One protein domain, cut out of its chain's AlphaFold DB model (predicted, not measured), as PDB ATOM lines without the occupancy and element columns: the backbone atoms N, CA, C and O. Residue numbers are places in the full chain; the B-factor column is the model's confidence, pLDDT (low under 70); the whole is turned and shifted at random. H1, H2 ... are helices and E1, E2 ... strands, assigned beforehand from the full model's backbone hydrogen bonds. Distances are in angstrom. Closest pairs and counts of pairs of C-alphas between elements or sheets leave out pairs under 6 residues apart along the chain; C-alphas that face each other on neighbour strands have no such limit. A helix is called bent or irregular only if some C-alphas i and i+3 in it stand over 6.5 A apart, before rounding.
ATOM      1  N   THR A  31     624.133 481.638 473.795       54.56
ATOM      2  CA  THR A  31     624.186 480.369 473.064       54.56
ATOM      3  C   THR A  31     623.013 480.300 472.094       54.56
ATOM      4  O   THR A  31     621.888 480.661 472.439       54.56
ATOM      5  N   GLN A  32     623.258 479.866 470.856       56.53
ATOM      6  CA  GLN A  32     622.207 479.764 469.839       56.53
ATOM      7  C   GLN A  32     622.383 478.495 469.001       56.53
ATOM      8  O   GLN A  32     623.508 478.075 468.712       56.53
ATOM      9  N   ARG A  33     621.260 477.883 468.607       51.44
ATOM     10  CA  ARG A  33     621.219 476.837 467.579       51.44
ATOM     11  C   ARG A  33     620.974 477.480 466.221       51.44
ATOM     12  O   ARG A  33     619.994 478.204 466.047       51.44
ATOM     13  N   THR A  34     621.852 477.222 465.261       51.00
ATOM     14  CA  THR A  34     621.664 477.627 463.863       51.00
ATOM     15  C   THR A  34     620.596 476.759 463.191       51.00
ATOM     16  O   THR A  34     620.626 475.538 463.297       51.00
ATOM     17  N   MET A  35     619.645 477.376 462.479       47.34
ATOM     18  CA  MET A  35     618.495 476.692 461.847       47.34
ATOM     19  C   MET A  35     618.877 475.725 460.704       47.34
ATOM     20  O   MET A  35     618.051 474.917 460.296       47.34
ATOM     21  N   THR A  36     620.104 475.784 460.180       49.62
ATOM     22  CA  THR A  36     620.554 474.992 459.016       49.62
ATOM     23  C   THR A  36     621.450 473.802 459.371       49.62
ATOM     24  O   THR A  36     621.633 472.902 458.558       49.62
ATOM     25  N   SER A  37     621.976 473.750 460.593       51.94
ATOM     26  CA  SER A  37     622.693 472.603 461.149       51.94
ATOM     27  C   SER A  37     622.538 472.675 462.664       51.94
ATOM     28  O   SER A  37     622.858 473.695 463.270       51.94
ATOM     29  N   ASN A  38     621.977 471.628 463.269       57.44
ATOM     30  CA  ASN A  38     621.489 471.554 464.657       57.44
ATOM     31  C   ASN A  38     622.621 471.588 465.721       57.44
ATOM     32  O   ASN A  38     622.598 470.841 466.694       57.44
ATOM     33  N   ILE A  39     623.643 472.417 465.502       62.00
ATOM     34  CA  ILE A  39     624.893 472.538 466.248       62.00
ATOM     35  C   ILE A  39     624.750 473.716 467.211       62.00
ATOM     36  O   ILE A  39     624.379 474.826 466.819       62.00
ATOM     37  N   SER A  40     625.035 473.478 468.490       71.06
ATOM     38  CA  SER A  40     625.020 474.543 469.495       71.06
ATOM     39  C   SER A  40     626.304 475.363 469.363       71.06
ATOM     40  O   SER A  40     627.399 474.802 469.298       71.06
ATOM     41  N   SER A  41     626.200 476.692 469.321       73.62
ATOM     42  CA  SER A  41     627.361 477.584 469.190       73.62
ATOM     43  C   SER A  41     627.369 478.683 470.249       73.62
ATOM     44  O   SER A  41     626.318 479.150 470.698       73.62
ATOM     45  N   PHE A  42     628.571 479.061 470.676       77.62
ATOM     46  CA  PHE A  42     628.813 480.251 471.474       77.62
ATOM     47  C   PHE A  42     628.945 481.436 470.524       77.62
ATOM     48  O   PHE A  42     629.800 481.417 469.632       77.62
ATOM     49  N   ARG A  43     628.101 482.451 470.713       75.69
ATOM     50  CA  ARG A  43     628.152 483.693 469.943       75.69
ATOM     51  C   ARG A  43     628.591 484.828 470.853       75.69
ATOM     52  O   ARG A  43     627.958 485.101 471.877       75.69
ATOM     53  N   TYR A  44     629.657 485.499 470.443       79.44
ATOM     54  CA  TYR A  44     630.065 486.786 470.983       79.44
ATOM     55  C   TYR A  44     629.847 487.844 469.913       79.44
ATOM     56  O   TYR A  44     630.379 487.728 468.809       79.44
ATOM     57  N   ALA A  45     629.068 488.868 470.242       79.19
ATOM     58  CA  ALA A  45     628.843 489.994 469.357       79.19
ATOM     59  C   ALA A  45     629.161 491.295 470.089       79.19
ATOM     60  O   ALA A  45     628.627 491.567 471.170       79.19
ATOM     61  N   GLN A  46     630.019 492.108 469.482       82.88
ATOM     62  CA  GLN A  46     630.346 493.439 469.973       82.88
ATOM     63  C   GLN A  46     629.958 494.467 468.920       82.88
ATOM     64  O   GLN A  46     630.418 494.417 467.777       82.88
ATOM     65  N   ALA A  47     629.092 495.396 469.313       80.75
ATOM     66  CA  ALA A  47     628.700 496.500 468.455       80.75
ATOM     67  C   ALA A  47     629.864 497.490 468.355       80.75
ATOM     68  O   ALA A  47     630.369 497.973 469.372       80.75
ATOM     69  N   ASP A  48     630.282 497.799 467.131       81.19
ATOM     70  CA  ASP A  48     631.204 498.893 466.873       81.19
ATOM     71  C   ASP A  48     630.391 500.185 466.759       81.19
ATOM     72  O   ASP A  48     629.568 500.360 465.853       81.19
ATOM     73  N   ILE A  49     630.567 501.059 467.747       84.62
ATOM     74  CA  ILE A  49     629.738 502.244 467.948       84.62
ATOM     75  C   ILE A  49     630.417 503.458 467.318       84.62
ATOM     76  O   ILE A  49     631.614 503.701 467.498       84.62
ATOM     77  N   MET A  50     629.626 504.258 466.611       82.31
ATOM     78  CA  MET A  50     630.054 505.477 465.954       82.31
ATOM     79  C   MET A  50     630.531 506.497 466.991       82.31
ATOM     80  O   MET A  50     629.752 507.043 467.778       82.31
ATOM     81  N   LYS A  51     631.841 506.749 466.987       83.38
ATOM     82  CA  LYS A  51     632.482 507.759 467.834       83.38
ATOM     83  C   LYS A  51     632.296 509.155 467.223       83.38
ATOM     84  O   LYS A  51     632.173 509.259 466.001       83.38
ATOM     85  N   PRO A  52     632.355 510.237 468.023       82.44
ATOM     86  CA  PRO A  52     632.246 511.611 467.519       82.44
ATOM     87  C   PRO A  52     633.190 511.917 466.352       82.44
ATOM     88  O   PRO A  52     632.783 512.527 465.368       82.44
ATOM     89  N   SER A  53     634.423 511.410 466.418       84.62
ATOM     90  CA  SER A  53     635.438 511.587 465.374       84.62
ATOM     91  C   SER A  53     635.117 510.880 464.052       84.62
ATOM     92  O   SER A  53     635.702 511.214 463.025       84.62
ATOM     93  N   CYS A  54     634.194 509.917 464.047       82.25
ATOM     94  CA  CYS A  54     633.861 509.117 462.871       82.25
ATOM     95  C   CYS A  54     632.634 509.658 462.111       82.25
ATOM     96  O   CYS A  54     632.550 509.472 460.900       82.25
ATOM     97  N   VAL A  55     631.717 510.361 462.787       82.62
ATOM     98  CA  VAL A  55     630.413 510.777 462.227       82.62
ATOM     99  C   VAL A  55     630.549 511.631 460.963       82.62
ATOM    100  O   VAL A  55     629.942 511.315 459.944       82.62
ATOM    101  N   SER A  56     631.366 512.689 461.006       81.81
ATOM    102  CA  SER A  56     631.510 513.617 459.870       81.81
ATOM    103  C   SER A  56     632.108 512.927 458.640       81.81
ATOM    104  O   SER A  56     631.602 513.072 457.528       81.81
ATOM    105  N   CYS A  57     633.140 512.106 458.855       82.81
ATOM    106  CA  CYS A  57     633.771 511.336 457.787       82.81
ATOM    107  C   CYS A  57     632.762 510.386 457.129       82.81
ATOM    108  O   CYS A  57     632.610 510.406 455.911       82.81
ATOM    109  N   HIS A  58     632.009 509.615 457.921       81.31
ATOM    110  CA  HIS A  58     631.035 508.667 457.378       81.31
ATOM    111  C   HIS A  58     629.841 509.359 456.700       81.31
ATOM    112  O   HIS A  58     629.421 508.908 455.643       81.31
ATOM    113  N   ASN A  59     629.327 510.480 457.208       86.19
ATOM    114  CA  ASN A  59     628.207 511.163 456.544       86.19
ATOM    115  C   ASN A  59     628.585 511.778 455.191       86.19
ATOM    116  O   ASN A  59     627.733 511.872 454.312       86.19
ATOM    117  N   ASN A  60     629.861 512.108 454.985       81.94
ATOM    118  CA  ASN A  60     630.334 512.721 453.743       81.94
ATOM    119  C   ASN A  60     631.072 511.750 452.809       81.94
ATOM    120  O   ASN A  60     631.304 512.082 451.649       81.94
ATOM    121  N   HIS A  61     631.417 510.539 453.263       81.50
ATOM    122  CA  HIS A  61     632.112 509.561 452.424       81.50
ATOM    123  C   HIS A  61     631.167 508.996 451.354       81.50
ATOM    124  O   HIS A  61     630.102 508.506 451.741       81.50
ATOM    125  N   PRO A  62     631.516 508.997 450.049       79.12
ATOM    126  CA  PRO A  62     630.633 508.590 448.949       79.12
ATOM    127  C   PRO A  62     629.933 507.250 449.195       79.12
ATOM    128  O   PRO A  62     628.706 507.204 449.169       79.12
ATOM    129  N   ASP A  63     630.697 506.242 449.616       81.69
ATOM    130  CA  ASP A  63     630.223 504.863 449.817       81.69
ATOM    131  C   ASP A  63     629.647 504.572 451.211       81.69
ATOM    132  O   ASP A  63     629.533 503.418 451.623       81.69
ATOM    133  N   SER A  64     629.324 505.604 451.994       77.81
ATOM    134  CA  SER A  64     628.689 505.367 453.287       77.81
ATOM    135  C   SER A  64     627.258 504.843 453.106       77.81
ATOM    136  O   SER A  64     626.473 505.484 452.404       77.81
ATOM    137  N   PRO A  65     626.879 503.742 453.785       78.69
ATOM    138  CA  PRO A  65     625.573 503.104 453.600       78.69
ATOM    139  C   PRO A  65     624.385 503.951 454.079       78.69
ATOM    140  O   PRO A  65     623.250 503.692 453.693       78.69
ATOM    141  N   LYS A  66     624.637 504.978 454.897       80.88
ATOM    142  CA  LYS A  66     623.696 506.062 455.204       80.88
ATOM    143  C   LYS A  66     624.456 507.362 455.470       80.88
ATOM    144  O   LYS A  66     625.670 507.340 455.692       80.88
ATOM    145  N   LYS A  67     623.760 508.495 455.410       79.50
ATOM    146  CA  LYS A  67     624.365 509.844 455.454       79.50
ATOM    147  C   LYS A  67     623.962 510.656 456.686       79.50
ATOM    148  O   LYS A  67     624.312 511.824 456.799       79.50
ATOM    149  N   ASP A  68     623.240 510.036 457.608       84.25
ATOM    150  CA  ASP A  68     622.672 510.638 458.812       84.25
ATOM    151  C   ASP A  68     623.162 509.945 460.098       84.25
ATOM    152  O   ASP A  68     622.463 509.930 461.112       84.25
ATOM    153  N   TRP A  69     624.367 509.366 460.076       81.19
ATOM    154  CA  TRP A  69     624.991 508.753 461.248       81.19
ATOM    155  C   TRP A  69     625.055 509.733 462.422       81.19
ATOM    156  O   TRP A  69     625.445 510.893 462.256       81.19
ATOM    157  N   LYS A  70     624.732 509.241 463.619       85.12
ATOM    158  CA  LYS A  70     624.858 509.967 464.888       85.12
ATOM    159  C   LYS A  70     625.833 509.262 465.825       85.12
ATOM    160  O   LYS A  70     626.100 508.068 465.698       85.12
ATOM    161  N   VAL A  71     626.382 510.012 466.780       82.38
ATOM    162  CA  VAL A  71     627.186 509.424 467.861       82.38
ATOM    163  C   VAL A  71     626.309 508.449 468.640       82.38
ATOM    164  O   VAL A  71     625.212 508.813 469.054       82.38
ATOM    165  N   GLY A  72     626.797 507.225 468.830       79.44
ATOM    166  CA  GLY A  72     626.020 506.141 469.438       79.44
ATOM    167  C   GLY A  72     625.413 505.161 468.429       79.44
ATOM    168  O   GLY A  72     625.055 504.054 468.821       79.44
ATOM    169  N   ASP A  73     625.359 505.499 467.139       81.75
ATOM    170  CA  ASP A  73     624.878 504.563 466.120       81.75
ATOM    171  C   ASP A  73     625.834 503.371 465.953       81.75
ATOM    172  O   ASP A  73     627.052 503.520 466.027       81.75
ATOM    173  N   VAL A  74     625.305 502.181 465.668       80.62
ATOM    174  CA  VAL A  74     626.122 500.982 465.421       80.62
ATOM    175  C   VAL A  74     626.536 500.941 463.953       80.62
ATOM    176  O   VAL A  74     625.691 500.764 463.077       80.62
ATOM    177  N   ARG A  75     627.833 501.103 463.677       79.88
ATOM    178  CA  ARG A  75     628.369 501.117 462.301       79.88
ATOM    179  C   ARG A  75     628.690 499.727 461.759       79.88
ATOM    180  O   ARG A  75     628.798 499.541 460.555       79.88
ATOM    181  N   GLY A  76     628.856 498.766 462.658       78.94
ATOM    182  CA  GLY A  76     629.133 497.374 462.343       78.94
ATOM    183  C   GLY A  76     629.056 496.526 463.604       78.94
ATOM    184  O   GLY A  76     629.027 497.048 464.718       78.94
ATOM    185  N   VAL A  77     629.012 495.211 463.436       79.88
ATOM    186  CA  VAL A  77     629.059 494.259 464.548       79.88
ATOM    187  C   VAL A  77     630.207 493.303 464.276       79.88
ATOM    188  O   VAL A  77     630.240 492.664 463.226       79.88
ATOM    189  N   LEU A  78     631.155 493.217 465.210       77.94
ATOM    190  CA  LEU A  78     632.136 492.140 465.203       77.94
ATOM    191  C   LEU A  78     631.475 490.919 465.834       77.94
ATOM    192  O   LEU A  78     631.117 490.951 467.013       77.94
ATOM    193  N   GLU A  79     631.319 489.859 465.050       78.19
ATOM    194  CA  GLU A  79     630.713 488.614 465.501       78.19
ATOM    195  C   GLU A  79     631.721 487.464 465.446       78.19
ATOM    196  O   GLU A  79     632.332 487.202 464.411       78.19
ATOM    197  N   ILE A  80     631.868 486.758 466.566       77.88
ATOM    198  CA  ILE A  80     632.642 485.523 466.665       77.88
ATOM    199  C   ILE A  80     631.677 484.407 467.064       77.88
ATOM    200  O   ILE A  80     631.126 484.420 468.166       77.88
ATOM    201  N   THR A  81     631.502 483.430 466.174       73.81
ATOM    202  CA  THR A  81     630.672 482.242 466.412       73.81
ATOM    203  C   THR A  81     631.562 481.007 466.477       73.81
ATOM    204  O   THR A  81     632.199 480.648 465.487       73.81
ATOM    205  N   GLN A  82     631.619 480.352 467.640       75.94
ATOM    206  CA  GLN A  82     632.379 479.113 467.835       75.94
ATOM    207  C   GLN A  82     631.455 477.929 468.159       75.94
ATOM    208  O   GLN A  82     630.570 478.061 469.005       75.94
ATOM    209  N   PRO A  83     631.647 476.750 467.540       76.69
ATOM    210  CA  PRO A  83     630.838 475.568 467.834       76.69
ATOM    211  C   PRO A  83     631.158 475.015 469.234       76.69
ATOM    212  O   PRO A  83     632.304 474.659 469.524       76.69
ATOM    213  N   LEU A  84     630.137 474.897 470.089       77.38
ATOM    214  CA  LEU A  84     630.270 474.362 471.450       77.38
ATOM    215  C   LEU A  84     630.600 472.870 471.443       77.38
ATOM    216  O   LEU A  84     631.351 472.424 472.302       77.38
ATOM    217  N   ASP A  85     630.111 472.111 470.461       78.88
ATOM    218  CA  ASP A  85     630.299 470.655 470.407       78.88
ATOM    219  C   ASP A  85     631.781 470.260 470.398       78.88
ATOM    220  O   ASP A  85     632.174 469.285 471.042       78.88
ATOM    221  N   ARG A  86     632.632 471.048 469.722       74.38
ATOM    222  CA  ARG A  86     634.082 470.819 469.707       74.38
ATOM    223  C   ARG A  86     634.685 471.046 471.089       74.38
ATOM    224  O   ARG A  86     635.438 470.195 471.545       74.38
ATOM    225  N   ILE A  87     634.322 472.152 471.741       78.19
ATOM    226  CA  ILE A  87     634.811 472.527 473.073       78.19
ATOM    227  C   ILE A  87     634.368 471.481 474.099       78.19
ATOM    228  O   ILE A  87     635.203 470.924 474.806       78.19
ATOM    229  N   ILE A  88     633.080 471.130 474.110       81.75
ATOM    230  CA  ILE A  88     632.502 470.115 474.997       81.75
ATOM    231  C   ILE A  88     633.188 468.763 474.784       81.75
ATOM    232  O   ILE A  88     633.595 468.124 475.752       81.75
TER     233      ILE A  88
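What this domain is: This is residues 31 to 88 of the 351 residues of the protein "DUF3365 domain-containing protein" of Okeania sp. SIO2C2 (UniProt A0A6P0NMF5). Look first at a long, narrow ribbon of two antiparallel strands, E2 and E3, side by side; at one end of it sits a head made of the helix H1 and the unnamed residues 61 to 73. At the opposite end of the ribbon are the very short strand E1, which adds a third strand beside E2, and the short helix H2 at the end of E3. The printed part has 58 residues, with three named strands and two named helices in the order E1, E2, H1, E3, H2; the sheet runs E1, E2, E3, all antiparallel, and the class is mixed, helices and strands. The whole is extended, with a radius of gyration of the C-alphas of 16.6 A, and its outline is a rod of 46 by 20 by 13 A.

How they stand to each other: Start in the sheet with E2, residues 40 to 49, and its neighbour E3, residues 74 to 83. They are antiparallel, with 161 degrees between their directions, and you can trace the C-alphas that face each other from 41 and 83, 4.2 A apart, to 49 and 74, 4.6 A apart. Along this pair look for N 42 and O 82 at 2.8 A, and for N 48 and O 76 at 2.8 A, both within hydrogen-bond range. On the other side of E2 find E1, residues 31 to 33, antiparallel to it at 118 degrees; the two form a hairpin. Here N 32 and O 41 are 3.1 A apart and N 41 and O 32 are 3.1 A apart, within hydrogen-bond range. E2 is the inner strand, and E1 and E3 are edge strands. The sheet's C-alphas lie up to 3.7 A off the best plane through them, only just under 4 A. Next go to H2, residues 84 to 88, which is on the sheet but over none of its strands; its height over the sheet is 4.3 A, only just above the sheet's level. The closest C-alphas of E2 and H2 are those of Ser 41 and Leu 84, 4.9 A apart. H1, residues 52 to 60, is not on the sheet, with 3 pairs of C-alphas within 10 A. H1 is apart from E1 and from H2. H1 is irregular: C-alphas 53 and 56 are 7.1 A apart. In H2 every O i to N i+4 pair is within hydrogen-bond range, while in H1 it is 3 of 5.

Where its parts are: Find C-alpha 40 at (625.020, 474.543, 469.495); from there E2 runs 28.1 A to C-alpha 49 at (629.738, 502.244, 467.948). E3 runs back 26.0 A from Val 74 to Pro 83. E1, from Thr 31 to Arg 33, is 7.2 A long. H1 spans 14.0 A from Pro 52 to Asn 60. H2 spans 6.0 A and ends at C-alpha 88, at (632.502, 470.115, 474.997).

The domain as a whole: The two C-alphas farthest apart are those of Asn 60 and Ile 88, at 47.7 A, while the first and last printed C-alphas, of Thr 31 and Ile 88, are 13.3 A apart. The printed part runs from 31 to 88 with no cut. The link from H1 to E3 is long, with 13 residues; the link from E1 to E2 is short, with 6 residues; those from E2 to H1 and from E3 to H2 are tight. In the B-factor column the mean pLDDT of the printed part is 75.9, and residues 31 to 39 are under 70, where the model's confidence is low.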